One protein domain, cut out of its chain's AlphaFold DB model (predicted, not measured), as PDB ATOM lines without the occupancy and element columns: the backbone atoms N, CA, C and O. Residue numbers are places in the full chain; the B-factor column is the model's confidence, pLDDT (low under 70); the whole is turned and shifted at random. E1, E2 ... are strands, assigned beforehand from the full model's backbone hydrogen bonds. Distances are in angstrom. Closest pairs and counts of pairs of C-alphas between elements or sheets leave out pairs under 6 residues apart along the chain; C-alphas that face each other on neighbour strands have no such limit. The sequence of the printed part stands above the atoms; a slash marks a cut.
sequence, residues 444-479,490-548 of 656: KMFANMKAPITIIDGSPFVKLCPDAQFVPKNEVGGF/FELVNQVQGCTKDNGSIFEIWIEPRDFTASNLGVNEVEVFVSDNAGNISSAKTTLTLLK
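What this domain is: This is residues 444 to 479 and 490 to 548 of the 656 residues of an uncharacterized protein of Cytophagales bacterium CG12_big_fil_rev_8_21_14_0_65_40_12 (UniProt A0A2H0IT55). With little regular structure, this is a small sheet of four strands curled like part of a barrel, with a long tail whose residues 474 to 479 stick out. Its 95 printed residues hold no named helix; strands E1, E2, E3, E4 follow along the chain and form a mixed sheet, E1 E4 E3 E2. It is all strand, with 32 residues in named elements, and only just loose, close to extended: radius of gyration of the C-alphas 18.1 A, spans 66 by 23 by 21 A.

How they stand to each other: Find the meander, each strand antiparallel to the one before: E2, residues 506 to 512, E3, 522 to 532, and E4, 537 to 547. Hairpin E3 and E4 has N 524 and O 544 at 2.8 A, within hydrogen-bond range; hairpin E2 and E3 has N 510 and O 529 at 3.0 A. E4 bends by 55 degrees at residue 540. Edge strand E1, residues 444 to 446, is parallel to E4, with N 547 and O 445 at 2.9 A.

Where its parts are: Find C-alpha 444 at (123.718, 57.644, 99.885), where E1 begins, 7.0 A long. E2 measures 17.9 A and E3 31.3 A; E4 runs 30.1 A to C-alpha 547 at (126.275, 51.578, 97.304).

The domain as a whole: C-alphas 479 and 490 stand 19.6 A apart across the cut. Residues 447 to 452, 466 to 479 and 490 to 497 have pLDDT under 70.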
ATOM      1  N   LYS A 444     122.998  58.913 100.050       83.25
ATOM      2  CA  LYS A 444     123.718  57.644  99.885       83.25
ATOM      3  C   LYS A 444     123.011  56.555 100.675       83.25
ATOM      4  O   LYS A 444     122.787  56.719 101.871       83.25
ATOM      5  N   MET A 445     122.701  55.438 100.025       77.94
ATOM      6  CA  MET A 445     122.053  54.287 100.660       77.94
ATOM      7  C   MET A 445     122.786  53.001 100.298       77.94
ATOM      8  O   MET A 445     123.267  52.842  99.178       77.94
ATOM      9  N   PHE A 446     122.855  52.064 101.242       71.56
ATOM     10  CA  PHE A 446     123.362  50.724 100.970       71.56
ATOM     11  C   PHE A 446     122.228  49.828 100.487       71.56
ATOM     12  O   PHE A 446     121.207  49.695 101.163       71.56
ATOM     13  N   ALA A 447     122.406  49.200  99.327       66.06
ATOM     14  CA  ALA A 447     121.410  48.287  98.791       66.06
ATOM     15  C   ALA A 447     121.501  46.913  99.475       66.06
ATOM     16  O   ALA A 447     122.533  46.244  99.399       66.06
ATOM     17  N   ASN A 448     120.425  46.458 100.124       55.28
ATOM     18  CA  ASN A 448     120.345  45.075 100.600       55.28
ATOM     19  C   ASN A 448     120.188  44.142  99.384       55.28
ATOM     20  O   ASN A 448     119.235  44.267  98.622       55.28
ATOM     21  N   MET A 449     121.127  43.213  99.192       55.72
ATOM     22  CA  MET A 449     121.313  42.427  97.960       55.72
ATOM     23  C   MET A 449     120.200  41.400  97.639       55.72
ATOM     24  O   MET A 449     120.413  40.531  96.799       55.72
ATOM     25  N   LYS A 450     119.022  41.463  98.274       53.19
ATOM     26  CA  LYS A 450     117.958  40.450  98.124       53.19
ATOM     27  C   LYS A 450     116.559  40.965  97.734       53.19
ATOM     28  O   LYS A 450     115.697  40.124  97.500       53.19
ATOM     29  N   ALA A 451     116.299  42.275  97.612       54.97
ATOM     30  CA  ALA A 451     114.970  42.778  97.218       54.97
ATOM     31  C   ALA A 451     115.015  44.140  96.488       54.97
ATOM     32  O   ALA A 451     115.956  44.904  96.714       54.97
ATOM     33  N   PRO A 452     114.015  44.464  95.636       67.56
ATOM     34  CA  PRO A 452     113.812  45.836  95.178       67.56
ATOM     35  C   PRO A 452     113.623  46.768  96.385       67.56
ATOM     36  O   PRO A 452     112.946  46.421  97.353       67.56
ATOM     37  N   ILE A 453     114.257  47.935  96.332       76.25
ATOM     38  CA  ILE A 453     114.166  48.992  97.336       76.25
ATOM     39  C   ILE A 453     113.108  49.971  96.852       76.25
ATOM     40  O   ILE A 453     113.328  50.656  95.858       76.25
ATOM     41  N   THR A 454     111.995  50.054  97.570       83.75
ATOM     42  CA  THR A 454     110.998  51.105  97.362       83.75
ATOM     43  C   THR A 454     111.230  52.205  98.388       83.75
ATOM     44  O   THR A 454     111.097  51.983  99.593       83.75
ATOM     45  N   ILE A 455     111.588  53.395  97.919       81.56
ATOM     46  CA  ILE A 455     111.718  54.588  98.752       81.56
ATOM     47  C   ILE A 455     110.360  55.283  98.782       81.56
ATOM     48  O   ILE A 455     109.908  55.850  97.789       81.56
ATOM     49  N   ILE A 456     109.708  55.207  99.938       75.62
ATOM     50  CA  ILE A 456     108.420  55.865 100.193       75.62
ATOM     51  C   ILE A 456     108.574  57.195 100.930       75.62
ATOM     52  O   ILE A 456     107.701  58.042 100.815       75.62
ATOM     53  N   ASP A 457     109.681  57.379 101.652       81.06
ATOM     54  CA  ASP A 457     109.980  58.602 102.392       81.06
ATOM     55  C   ASP A 457     111.049  59.409 101.648       81.06
ATOM     56  O   ASP A 457     112.214  59.003 101.565       81.06
ATOM     57  N   GLY A 458     110.640  60.543 101.079       82.00
ATOM     58  CA  GLY A 458     111.530  61.474 100.393       82.00
ATOM     59  C   GLY A 458     112.238  62.461 101.326       82.00
ATOM     60  O   GLY A 458     113.102  63.203 100.861       82.00
ATOM     61  N   SER A 459     111.937  62.475 102.629       84.81
ATOM     62  CA  SER A 459     112.513  63.433 103.590       84.81
ATOM     63  C   SER A 459     114.050  63.489 103.585       84.81
ATOM     64  O   SER A 459     114.596  64.592 103.650       84.81
ATOM     65  N   PRO A 460     114.794  62.369 103.438       85.94
ATOM     66  CA  PRO A 460     116.257  62.412 103.344       85.94
ATOM     67  C   PRO A 460     116.792  63.192 102.131       85.94
ATOM     68  O   PRO A 460     117.932  63.652 102.160       85.94
ATOM     69  N   PHE A 461     115.989  63.342 101.071       88.31
ATOM     70  CA  PHE A 461     116.361  63.995  99.811       88.31
ATOM     71  C   PHE A 461     116.196  65.512  99.839       88.31
ATOM     72  O   PHE A 461     116.445  66.174  98.831       88.31
ATOM     73  N   VAL A 462     115.797  66.084 100.973       89.25
ATOM     74  CA  VAL A 462     115.644  67.527 101.150       89.25
ATOM     75  C   VAL A 462     116.258  67.993 102.455       89.25
ATOM     76  O   VAL A 462     116.360  67.244 103.424       89.25
ATOM     77  N   LYS A 463     116.689  69.251 102.505       88.56
ATOM     78  CA  LYS A 463     117.186  69.870 103.738       88.56
ATOM     79  C   LYS A 463     116.043  70.559 104.453       88.56
ATOM     80  O   LYS A 463     115.844  71.738 104.217       88.56
ATOM     81  N   LEU A 464     115.303  69.861 105.309       84.12
ATOM     82  CA  LEU A 464     114.216  70.477 106.077       84.12
ATOM     83  C   LEU A 464     114.732  71.612 106.969       84.12
ATOM     84  O   LEU A 464     115.810  71.512 107.565       84.12
ATOM     85  N   CYS A 465     113.982  72.711 107.033       81.19
ATOM     86  CA  CYS A 465     114.248  73.737 108.033       81.19
ATOM     87  C   CYS A 465     113.993  73.162 109.442       81.19
ATOM     88  O   CYS A 465     113.115  72.313 109.588       81.19
ATOM     89  N   PRO A 466     114.752  73.583 110.475       68.06
ATOM     90  CA  PRO A 466     114.453  73.207 111.856       68.06
ATOM     91  C   PRO A 466     113.007  73.570 112.194       68.06
ATOM     92  O   PRO A 466     112.567  74.642 111.773       68.06
ATOM     93  N   ASP A 467     112.308  72.708 112.941       53.62
ATOM     94  CA  ASP A 467     110.912  72.929 113.328       53.62
ATOM     95  C   ASP A 467     110.725  74.355 113.846       53.62
ATOM     96  O   ASP A 467     111.292  74.759 114.869       53.62
ATOM     97  N   ALA A 468     109.935  75.127 113.108       46.12
ATOM     98  CA  ALA A 468     109.505  76.432 113.542       46.12
ATOM     99  C   ALA A 468     108.570  76.240 114.740       46.12
ATOM    100  O   ALA A 468     107.408  75.873 114.578       46.12
ATOM    101  N   GLN A 469     109.071  76.436 115.962       42.16
ATOM    102  CA  GLN A 469     108.195  76.483 117.128       42.16
ATOM    103  C   GLN A 469     107.381  77.774 117.064       42.16
ATOM    104  O   GLN A 469     107.860  78.842 117.439       42.16
ATOM    105  N   PHE A 470     106.135  77.670 116.607       41.62
ATOM    106  CA  PHE A 470     105.131  78.689 116.878       41.62
ATOM    107  C   PHE A 470     104.913  78.711 118.391       41.62
ATOM    108  O   PHE A 470     104.378  77.761 118.963       41.62
ATOM    109  N   VAL A 471     105.373  79.769 119.059       36.12
ATOM    110  CA  VAL A 471     105.003  80.044 120.449       36.12
ATOM    111  C   VAL A 471     103.785  80.962 120.400       36.12
ATOM    112  O   VAL A 471     103.959  82.171 120.246       36.12
ATOM    113  N   PRO A 472     102.549  80.441 120.510       40.88
ATOM    114  CA  PRO A 472     101.398  81.303 120.690       40.88
ATOM    115  C   PRO A 472     101.573  82.050 122.014       40.88
ATOM    116  O   PRO A 472     101.567  81.449 123.091       40.88
ATOM    117  N   LYS A 473     101.716  83.376 121.965       38.38
ATOM    118  CA  LYS A 473     101.434  84.200 123.141       38.38
ATOM    119  C   LYS A 473      99.923  84.157 123.355       38.38
ATOM    120  O   LYS A 473      99.211  84.913 122.718       38.38
ATOM    121  N   ASN A 474      99.492  83.231 124.214       37.62
ATOM    122  CA  ASN A 474      98.184  83.087 124.861       37.62
ATOM    123  C   ASN A 474      96.954  83.538 124.051       37.62
ATOM    124  O   ASN A 474      96.756  84.723 123.811       37.62
ATOM    125  N   GLU A 475      96.049  82.594 123.780       42.25
ATOM    126  CA  GLU A 475      94.660  82.860 123.390       42.25
ATOM    127  C   GLU A 475      94.047  83.967 124.265       42.25
ATOM    128  O   GLU A 475      93.716  83.750 125.434       42.25
ATOM    129  N   VAL A 476      93.885  85.168 123.708       37.19
ATOM    130  CA  VAL A 476      93.112  86.223 124.361       37.19
ATOM    131  C   VAL A 476      91.703  86.163 123.798       37.19
ATOM    132  O   VAL A 476      91.365  86.798 122.804       37.19
ATOM    133  N   GLY A 477      90.869  85.350 124.443       34.97
ATOM    134  CA  GLY A 477      89.427  85.497 124.342       34.97
ATOM    135  C   GLY A 477      89.012  86.828 124.969       34.97
ATOM    136  O   GLY A 477      89.285  87.080 126.141       34.97
ATOM    137  N   GLY A 478      88.325  87.665 124.197       34.06
ATOM    138  CA  GLY A 478      87.692  88.883 124.693       34.06
ATOM    139  C   GLY A 478      88.028  90.111 123.859       34.06
ATOM    140  O   GLY A 478      89.112  90.230 123.312       34.06
ATOM    141  N   PHE A 479      87.049  91.006 123.769       37.47
ATOM    142  CA  PHE A 479      87.094  92.307 123.101       37.47
ATOM    143  C   PHE A 479      88.465  92.998 123.287       37.47
ATOM    144  O   PHE A 479      88.771  93.430 124.398       37.47
ATOM    145  N   PHE A 490     103.782  87.376 117.309       43.75
ATOM    146  CA  PHE A 490     104.625  86.402 116.619       43.75
ATOM    147  C   PHE A 490     106.075  86.874 116.587       43.75
ATOM    148  O   PHE A 490     106.407  87.904 116.001       43.75
ATOM    149  N   GLU A 491     106.961  86.106 117.216       41.97
ATOM    150  CA  GLU A 491     108.377  86.179 116.878       41.97
ATOM    151  C   GLU A 491     108.538  85.477 115.524       41.97
ATOM    152  O   GLU A 491     108.090  84.345 115.357       41.97
ATOM    153  N   LEU A 492     109.091  86.193 114.541       44.34
ATOM    154  CA  LEU A 492     109.325  85.712 113.179       44.34
ATOM    155  C   LEU A 492     109.939  84.304 113.191       44.34
ATOM    156  O   LEU A 492     111.089  84.136 113.604       44.34
ATOM    157  N   VAL A 493     109.240  83.317 112.634       46.25
ATOM    158  CA  VAL A 493     109.855  82.029 112.314       46.25
ATOM    159  C   VAL A 493     109.623  81.727 110.845       46.25
ATOM    160  O   VAL A 493     108.548  81.285 110.478       46.25
ATOM    161  N   ASN A 494     110.628  82.040 110.014       49.91
ATOM    162  CA  ASN A 494     111.016  81.306 108.791       49.91
ATOM    163  C   ASN A 494     111.877  82.128 107.813       49.91
ATOM    164  O   ASN A 494     111.767  81.996 106.593       49.91
ATOM    165  N   GLN A 495     112.855  82.892 108.311       52.69
ATOM    166  CA  GLN A 495     113.943  83.404 107.461       52.69
ATOM    167  C   GLN A 495     115.190  82.509 107.445       52.69
ATOM    168  O   GLN A 495     116.269  82.956 107.056       52.69
ATOM    169  N   VAL A 496     115.078  81.225 107.803       59.62
ATOM    170  CA  VAL A 496     116.173  80.293 107.509       59.62
ATOM    171  C   VAL A 496     116.224  80.121 105.987       59.62
ATOM    172  O   VAL A 496     115.301  79.594 105.362       59.62
ATOM    173  N   GLN A 497     117.265  80.679 105.370       66.25
ATOM    174  CA  GLN A 497     117.546  80.524 103.947       66.25
ATOM    175  C   GLN A 497     118.303  79.214 103.702       66.25
ATOM    176  O   GLN A 497     119.113  78.775 104.522       66.25
ATOM    177  N   GLY A 498     118.061  78.590 102.547       80.56
ATOM    178  CA  GLY A 498     118.774  77.380 102.132       80.56
ATOM    179  C   GLY A 498     118.319  76.103 102.845       80.56
ATOM    180  O   GLY A 498     119.155  75.236 103.116       80.56
ATOM    181  N   CYS A 499     117.030  75.998 103.164       85.94
ATOM    182  CA  CYS A 499     116.349  74.770 103.572       85.94
ATOM    183  C   CYS A 499     114.936  74.714 102.953       85.94
ATOM    184  O   CYS A 499     114.392  75.745 102.554       85.94
ATOM    185  N   THR A 500     114.390  73.508 102.822       87.69
ATOM    186  CA  THR A 500     113.040  73.199 102.356       87.69
ATOM    187  C   THR A 500     112.022  73.623 103.398       87.69
ATOM    188  O   THR A 500     112.139  73.235 104.565       87.69
ATOM    189  N   LYS A 501     111.042  74.416 102.970       86.25
ATOM    190  CA  LYS A 501     110.000  74.994 103.821       86.25
ATOM    191  C   LYS A 501     108.767  75.351 103.015       86.25
ATOM    192  O   LYS A 501     108.833  75.475 101.794       86.25
ATOM    193  N   ASP A 502     107.699  75.586 103.750       85.88
ATOM    194  CA  ASP A 502     106.413  76.012 103.243       85.88
ATOM    195  C   ASP A 502     105.693  76.866 104.304       85.88
ATOM    196  O   ASP A 502     106.014  76.762 105.494       85.88
ATOM    197  N   ASN A 503     104.771  77.730 103.885       78.88
ATOM    198  CA  ASN A 503     103.973  78.618 104.740       78.88
ATOM    199  C   ASN A 503     102.671  77.953 105.255       78.88
ATOM    200  O   ASN A 503     102.118  78.423 106.249       78.88
ATOM    201  N   GLY A 504     102.223  76.847 104.649       71.31
ATOM    202  CA  GLY A 504     101.059  76.020 105.014       71.31
ATOM    203  C   GLY A 504     101.384  74.688 105.704       71.31
ATOM    204  O   GLY A 504     100.485  73.878 105.958       71.31
ATOM    205  N   SER A 505     102.651  74.485 106.079       79.19
ATOM    206  CA  SER A 505     103.244  73.218 106.537       79.19
ATOM    207  C   SER A 505     103.330  72.141 105.452       79.19
ATOM    208  O   SER A 505     102.392  71.870 104.708       79.19
ATOM    209  N   ILE A 506     104.473  71.454 105.428       84.44
ATOM    210  CA  ILE A 506     104.722  70.338 104.514       84.44
ATOM    211  C   ILE A 506     103.835  69.149 104.906       84.44
ATOM    212  O   ILE A 506     103.836  68.729 106.064       84.44
ATOM    213  N   PHE A 507     103.118  68.594 103.931       83.00
ATOM    214  CA  PHE A 507     102.253  67.427 104.089       83.00
ATOM    215  C   PHE A 507     102.978  66.122 103.756       83.00
ATOM    216  O   PHE A 507     103.035  65.211 104.580       83.00
ATOM    217  N   GLU A 508     103.547  66.026 102.552       87.06
ATOM    218  CA  GLU A 508     104.195  64.809 102.060       87.06
ATOM    219  C   GLU A 508     105.452  65.152 101.254       87.06
ATOM    220  O   GLU A 508     105.525  66.166 100.557       87.06
ATOM    221  N   ILE A 509     106.455  64.277 101.353       89.00
ATOM    222  CA  ILE A 509     107.684  64.340 100.565       89.00
ATOM    223  C   ILE A 509     107.919  62.967  99.952       89.00
ATOM    224  O   ILE A 509     108.054  61.973 100.667       89.00
ATOM    225  N   TRP A 510     108.025  62.911  98.630       90.62
ATOM    226  CA  TRP A 510     108.272  61.670  97.901       90.62
ATOM    227  C   TRP A 510     109.260  61.882  96.764       90.62
ATOM    228  O   TRP A 510     109.593  63.010  96.417       90.62
ATOM    229  N   ILE A 511     109.729  60.788  96.167       92.75
ATOM    230  CA  ILE A 511     110.612  60.844  94.999       92.75
ATOM    231  C   ILE A 511     110.004  60.127  93.795       92.75
ATOM    232  O   ILE A 511     109.121  59.285  93.956       92.75
ATOM    233  N   GLU A 512     110.506  60.417  92.599       93.38
ATOM    234  CA  GLU A 512     110.341  59.583  91.408       93.38
ATOM    235  C   GLU A 512     111.686  59.418  90.668       93.38
ATOM    236  O   GLU A 512     112.405  60.403  90.485       93.38
ATOM    237  N   PRO A 513     112.051  58.195  90.225       92.38
ATOM    238  CA  PRO A 513     111.390  56.913  90.505       92.38
ATOM    239  C   PRO A 513     111.515  56.489  91.985       92.38
ATOM    240  O   PRO A 513     112.459  56.880  92.666       92.38
ATOM    241  N   ARG A 514     110.565  55.675  92.481       88.25
ATOM    242  CA  ARG A 514     110.557  55.154  93.869       88.25
ATOM    243  C   ARG A 514     111.207  53.779  94.015       88.25
ATOM    244  O   ARG A 514     111.692  53.458  95.094       88.25
ATOM    245  N   ASP A 515     111.209  52.983  92.949       87.44
ATOM    246  CA  ASP A 515     111.656  51.591  92.965       87.44
ATOM    247  C   ASP A 515     113.045  51.434  92.348       87.44
ATOM    248  O   ASP A 515     113.281  51.798  91.195       87.44
ATOM    249  N   PHE A 516     113.951  50.824  93.105       84.56
ATOM    250  CA  PHE A 516     115.323  50.563  92.688       84.56
ATOM    251  C   PHE A 516     115.667  49.085  92.843       84.56
ATOM    252  O   PHE A 516     115.269  48.418  93.793       84.56
ATOM    253  N   THR A 517     116.453  48.559  91.913       81.38
ATOM    254  CA  THR A 517     116.920  47.166  91.898       81.38
ATOM    255  C   THR A 517     118.445  47.109  91.958       81.38
ATOM    256  O   THR A 517     119.124  48.130  91.896       81.38
ATOM    257  N   ALA A 518     119.020  45.905  91.993       73.69
ATOM    258  CA  ALA A 518     120.471  45.725  91.892       73.69
ATOM    259  C   ALA A 518     121.082  46.304  90.594       73.69
ATOM    260  O   ALA A 518     122.277  46.581  90.557       73.69
ATOM    261  N   SER A 519     120.280  46.520  89.541       80.25
ATOM    262  CA  SER A 519     120.742  47.180  88.308       80.25
ATOM    263  C   SER A 519     120.974  48.687  88.470       80.25
ATOM    264  O   SER A 519     121.683  49.284  87.668       80.25
ATOM    265  N   ASN A 520     120.431  49.287  89.532       85.88
ATOM    266  CA  ASN A 520     120.541  50.709  89.844       85.88
ATOM    267  C   ASN A 520     121.743  51.031  90.753       85.88
ATOM    268  O   ASN A 520     121.791  52.104  91.347       85.88
ATOM    269  N   LEU A 521     122.715  50.124  90.918       82.94
ATOM    270  CA  LEU A 521     123.941  50.422  91.670       82.94
ATOM    271  C   LEU A 521     124.707  51.592  91.031       82.94
ATOM    272  O   LEU A 521     124.882  51.642  89.815       82.94
ATOM    273  N   GLY A 522     125.210  52.503  91.862       82.00
ATOM    274  CA  GLY A 522     125.834  53.750  91.420       82.00
ATOM    275  C   GLY A 522     124.918  54.962  91.586       82.00
ATOM    276  O   GLY A 522     124.026  54.970  92.434       82.00
ATOM    277  N   VAL A 523     125.196  56.023  90.829       90.12
ATOM    278  CA  VAL A 523     124.473  57.300  90.910       90.12
ATOM    279  C   VAL A 523     123.209  57.230  90.055       90.12
ATOM    280  O   VAL A 523     123.289  56.946  88.862       90.12
ATOM    281  N   ASN A 524     122.060  57.529  90.654       91.06
ATOM    282  CA  ASN A 524     120.763  57.623  89.989       91.06
ATOM    283  C   ASN A 524     120.228  59.049  90.138       91.06
ATOM    284  O   ASN A 524     120.287  59.612  91.231       91.06
ATOM    285  N   GLU A 525     119.699  59.625  89.058       94.62
ATOM    286  CA  GLU A 525     118.933  60.874  89.131       94.62
ATOM    287  C   GLU A 525     117.532  60.563  89.670       94.62
ATOM    288  O   GLU A 525     116.883  59.622  89.209       94.62
ATOM    289  N   VAL A 526     117.090  61.345  90.650       94.50
ATOM    290  CA  VAL A 526     115.736  61.283  91.206       94.50
ATOM    291  C   VAL A 526     115.159  62.690  91.280       94.50
ATOM    292  O   VAL A 526     115.884  63.664  91.495       94.50
ATOM    293  N   GLU A 527     113.850  62.807  91.112       96.62
ATOM    294  CA  GLU A 527     113.114  64.044  91.350       96.62
ATOM    295  C   GLU A 527     112.395  63.931  92.690       96.62
ATOM    296  O   GLU A 527     111.623  62.998  92.895       96.62
ATOM    297  N   VAL A 528     112.691  64.839  93.621       94.25
ATOM    298  CA  VAL A 528     111.985  64.940  94.899       94.25
ATOM    299  C   VAL A 528     110.850  65.941  94.768       94.25
ATOM    300  O   VAL A 528     111.047  67.053  94.282       94.25
ATOM    301  N   PHE A 529     109.672  65.536  95.212       94.19
ATOM    302  CA  PHE A 529     108.453  66.321  95.247       94.19
ATOM    303  C   PHE A 529     108.097  66.616  96.700       94.19
ATOM    304  O   PHE A 529     108.241  65.757  97.573       94.19
ATOM    305  N   VAL A 530     107.632  67.833  96.946       92.75
ATOM    306  CA  VAL A 530     107.154  68.301  98.245       92.75
ATOM    307  C   VAL A 530     105.766  68.875  98.027       92.75
ATOM    308  O   VAL A 530     105.604  69.750  97.172       92.75
ATOM    309  N   SER A 531     104.785  68.393  98.787       90.88
ATOM    310  CA  SER A 531     103.457  68.996  98.851       90.88
ATOM    311  C   SER A 531     103.202  69.627 100.210       90.88
ATOM    312  O   SER A 531     103.692  69.136 101.230       90.88
ATOM    313  N   ASP A 532     102.399  70.679 100.235       88.50
ATOM    314  CA  ASP A 532     101.844  71.242 101.466       88.50
ATOM    315  C   ASP A 532     100.461  70.653 101.802       88.50
ATOM    316  O   ASP A 532      99.921  69.809 101.076       88.50
ATOM    317  N   ASN A 533      99.884  71.094 102.923       84.38
ATOM    318  CA  ASN A 533      98.537  70.704 103.359       84.38
ATOM    319  C   ASN A 533      97.403  71.282 102.494       84.38
ATOM    320  O   ASN A 533      96.270  70.799 102.571       84.38
ATOM    321  N   ALA A 534      97.673  72.313 101.693       85.69
ATOM    322  CA  ALA A 534      96.711  72.922 100.778       85.69
ATOM    323  C   ALA A 534      96.701  72.263  99.388       85.69
ATOM    324  O   ALA A 534      95.799  72.518  98.585       85.69
ATOM    325  N   GLY A 535      97.655  71.368  99.127       87.31
ATOM    326  CA  GLY A 535      97.817  70.641  97.877       87.31
ATOM    327  C   GLY A 535      98.699  71.348  96.847       87.31
ATOM    328  O   GLY A 535      98.717  70.905  95.695       87.31
ATOM    329  N   ASN A 536      99.430  72.410  97.206       90.44
ATOM    330  CA  ASN A 536     100.445  72.967  96.314       90.44
ATOM    331  C   ASN A 536     101.665  72.040  96.299       90.44
ATOM    332  O   ASN A 536     102.042  71.458  97.316       90.44
ATOM    333  N   ILE A 537     102.277  71.872  95.124       93.94
ATOM    334  CA  ILE A 537     103.367  70.918  94.901       93.94
ATOM    335  C   ILE A 537     104.527  71.627  94.212       93.94
ATOM    336  O   ILE A 537     104.335  72.301  93.199       93.94
ATOM    337  N   SER A 538     105.735  71.391  94.716       96.00
ATOM    338  CA  SER A 538     106.995  71.779  94.083       96.00
ATOM    339  C   SER A 538     107.919  70.573  93.955       96.00
ATOM    340  O   SER A 538     107.836  69.630  94.742       96.00
ATOM    341  N   SER A 539     108.836  70.607  92.990       95.38
ATOM    342  CA  SER A 539     109.822  69.544  92.796       95.38
ATOM    343  C   SER A 539     111.230  70.074  92.541       95.38
ATOM    344  O   SER A 539     111.429  71.218  92.122       95.38
ATOM    345  N   ALA A 540     112.232  69.239  92.818       96.50
ATOM    346  CA  ALA A 540     113.626  69.495  92.481       96.50
ATOM    347  C   ALA A 540     114.368  68.189  92.171       96.50
ATOM    348  O   ALA A 540     114.099  67.144  92.758       96.50
ATOM    349  N   LYS A 541     115.352  68.247  91.271       96.44
ATOM    350  CA  LYS A 541     116.209  67.097  90.951       96.44
ATOM    351  C   LYS A 541     117.365  66.959  91.937       96.44
ATOM    352  O   LYS A 541     117.960  67.956  92.345       96.44
ATOM    353  N   THR A 542     117.714  65.721  92.270       95.19
ATOM    354  CA  THR A 542     118.873  65.360  93.095       95.19
ATOM    355  C   THR A 542     119.403  63.974  92.724       95.19
ATOM    356  O   THR A 542     118.924  63.341  91.780       95.19
ATOM    357  N   THR A 543     120.420  63.493  93.440       92.81
ATOM    358  CA  THR A 543     121.032  62.187  93.192       92.81
ATOM    359  C   THR A 543     120.863  61.227  94.370       92.81
ATOM    360  O   THR A 543     121.040  61.583  95.539       92.81
ATOM    361  N   LEU A 544     120.556  59.972  94.040       89.94
ATOM    362  CA  LEU A 544     120.637  58.816  94.928       89.94
ATOM    363  C   LEU A 544     121.846  57.968  94.530       89.94
ATOM    364  O   LEU A 544     121.870  57.382  93.447       89.94
ATOM    365  N   THR A 545     122.831  57.839  95.414       87.75
ATOM    366  CA  THR A 545     123.923  56.879  95.219       87.75
ATOM    367  C   THR A 545     123.615  55.577  95.951       87.75
ATOM    368  O   THR A 545     123.662  55.526  97.184       87.75
ATOM    369  N   LEU A 546     123.350  54.513  95.193       84.25
ATOM    370  CA  LEU A 546     123.204  53.161  95.724       84.25
ATOM    371  C   LEU A 546     124.565  52.478  95.788       84.25
ATOM    372  O   LEU A 546     125.191  52.174  94.770       84.25
ATOM    373  N   LEU A 547     125.019  52.243  97.011       74.50
ATOM    374  CA  LEU A 547     126.275  51.578  97.304       74.50
ATOM    375  C   LEU A 547     126.024  50.096  97.562       74.50
ATOM    376  O   LEU A 547     125.062  49.711  98.234       74.50
ATOM    377  N   LYS A 548     126.936  49.251  97.083       71.19
ATOM    378  CA  LYS A 548     127.022  47.882  97.585       71.19
ATOM    379  C   LYS A 548     127.426  47.963  99.065       71.19
ATOM    380  O   LYS A 548     128.326  48.745  99.374       71.19
TER     381      LYS A 548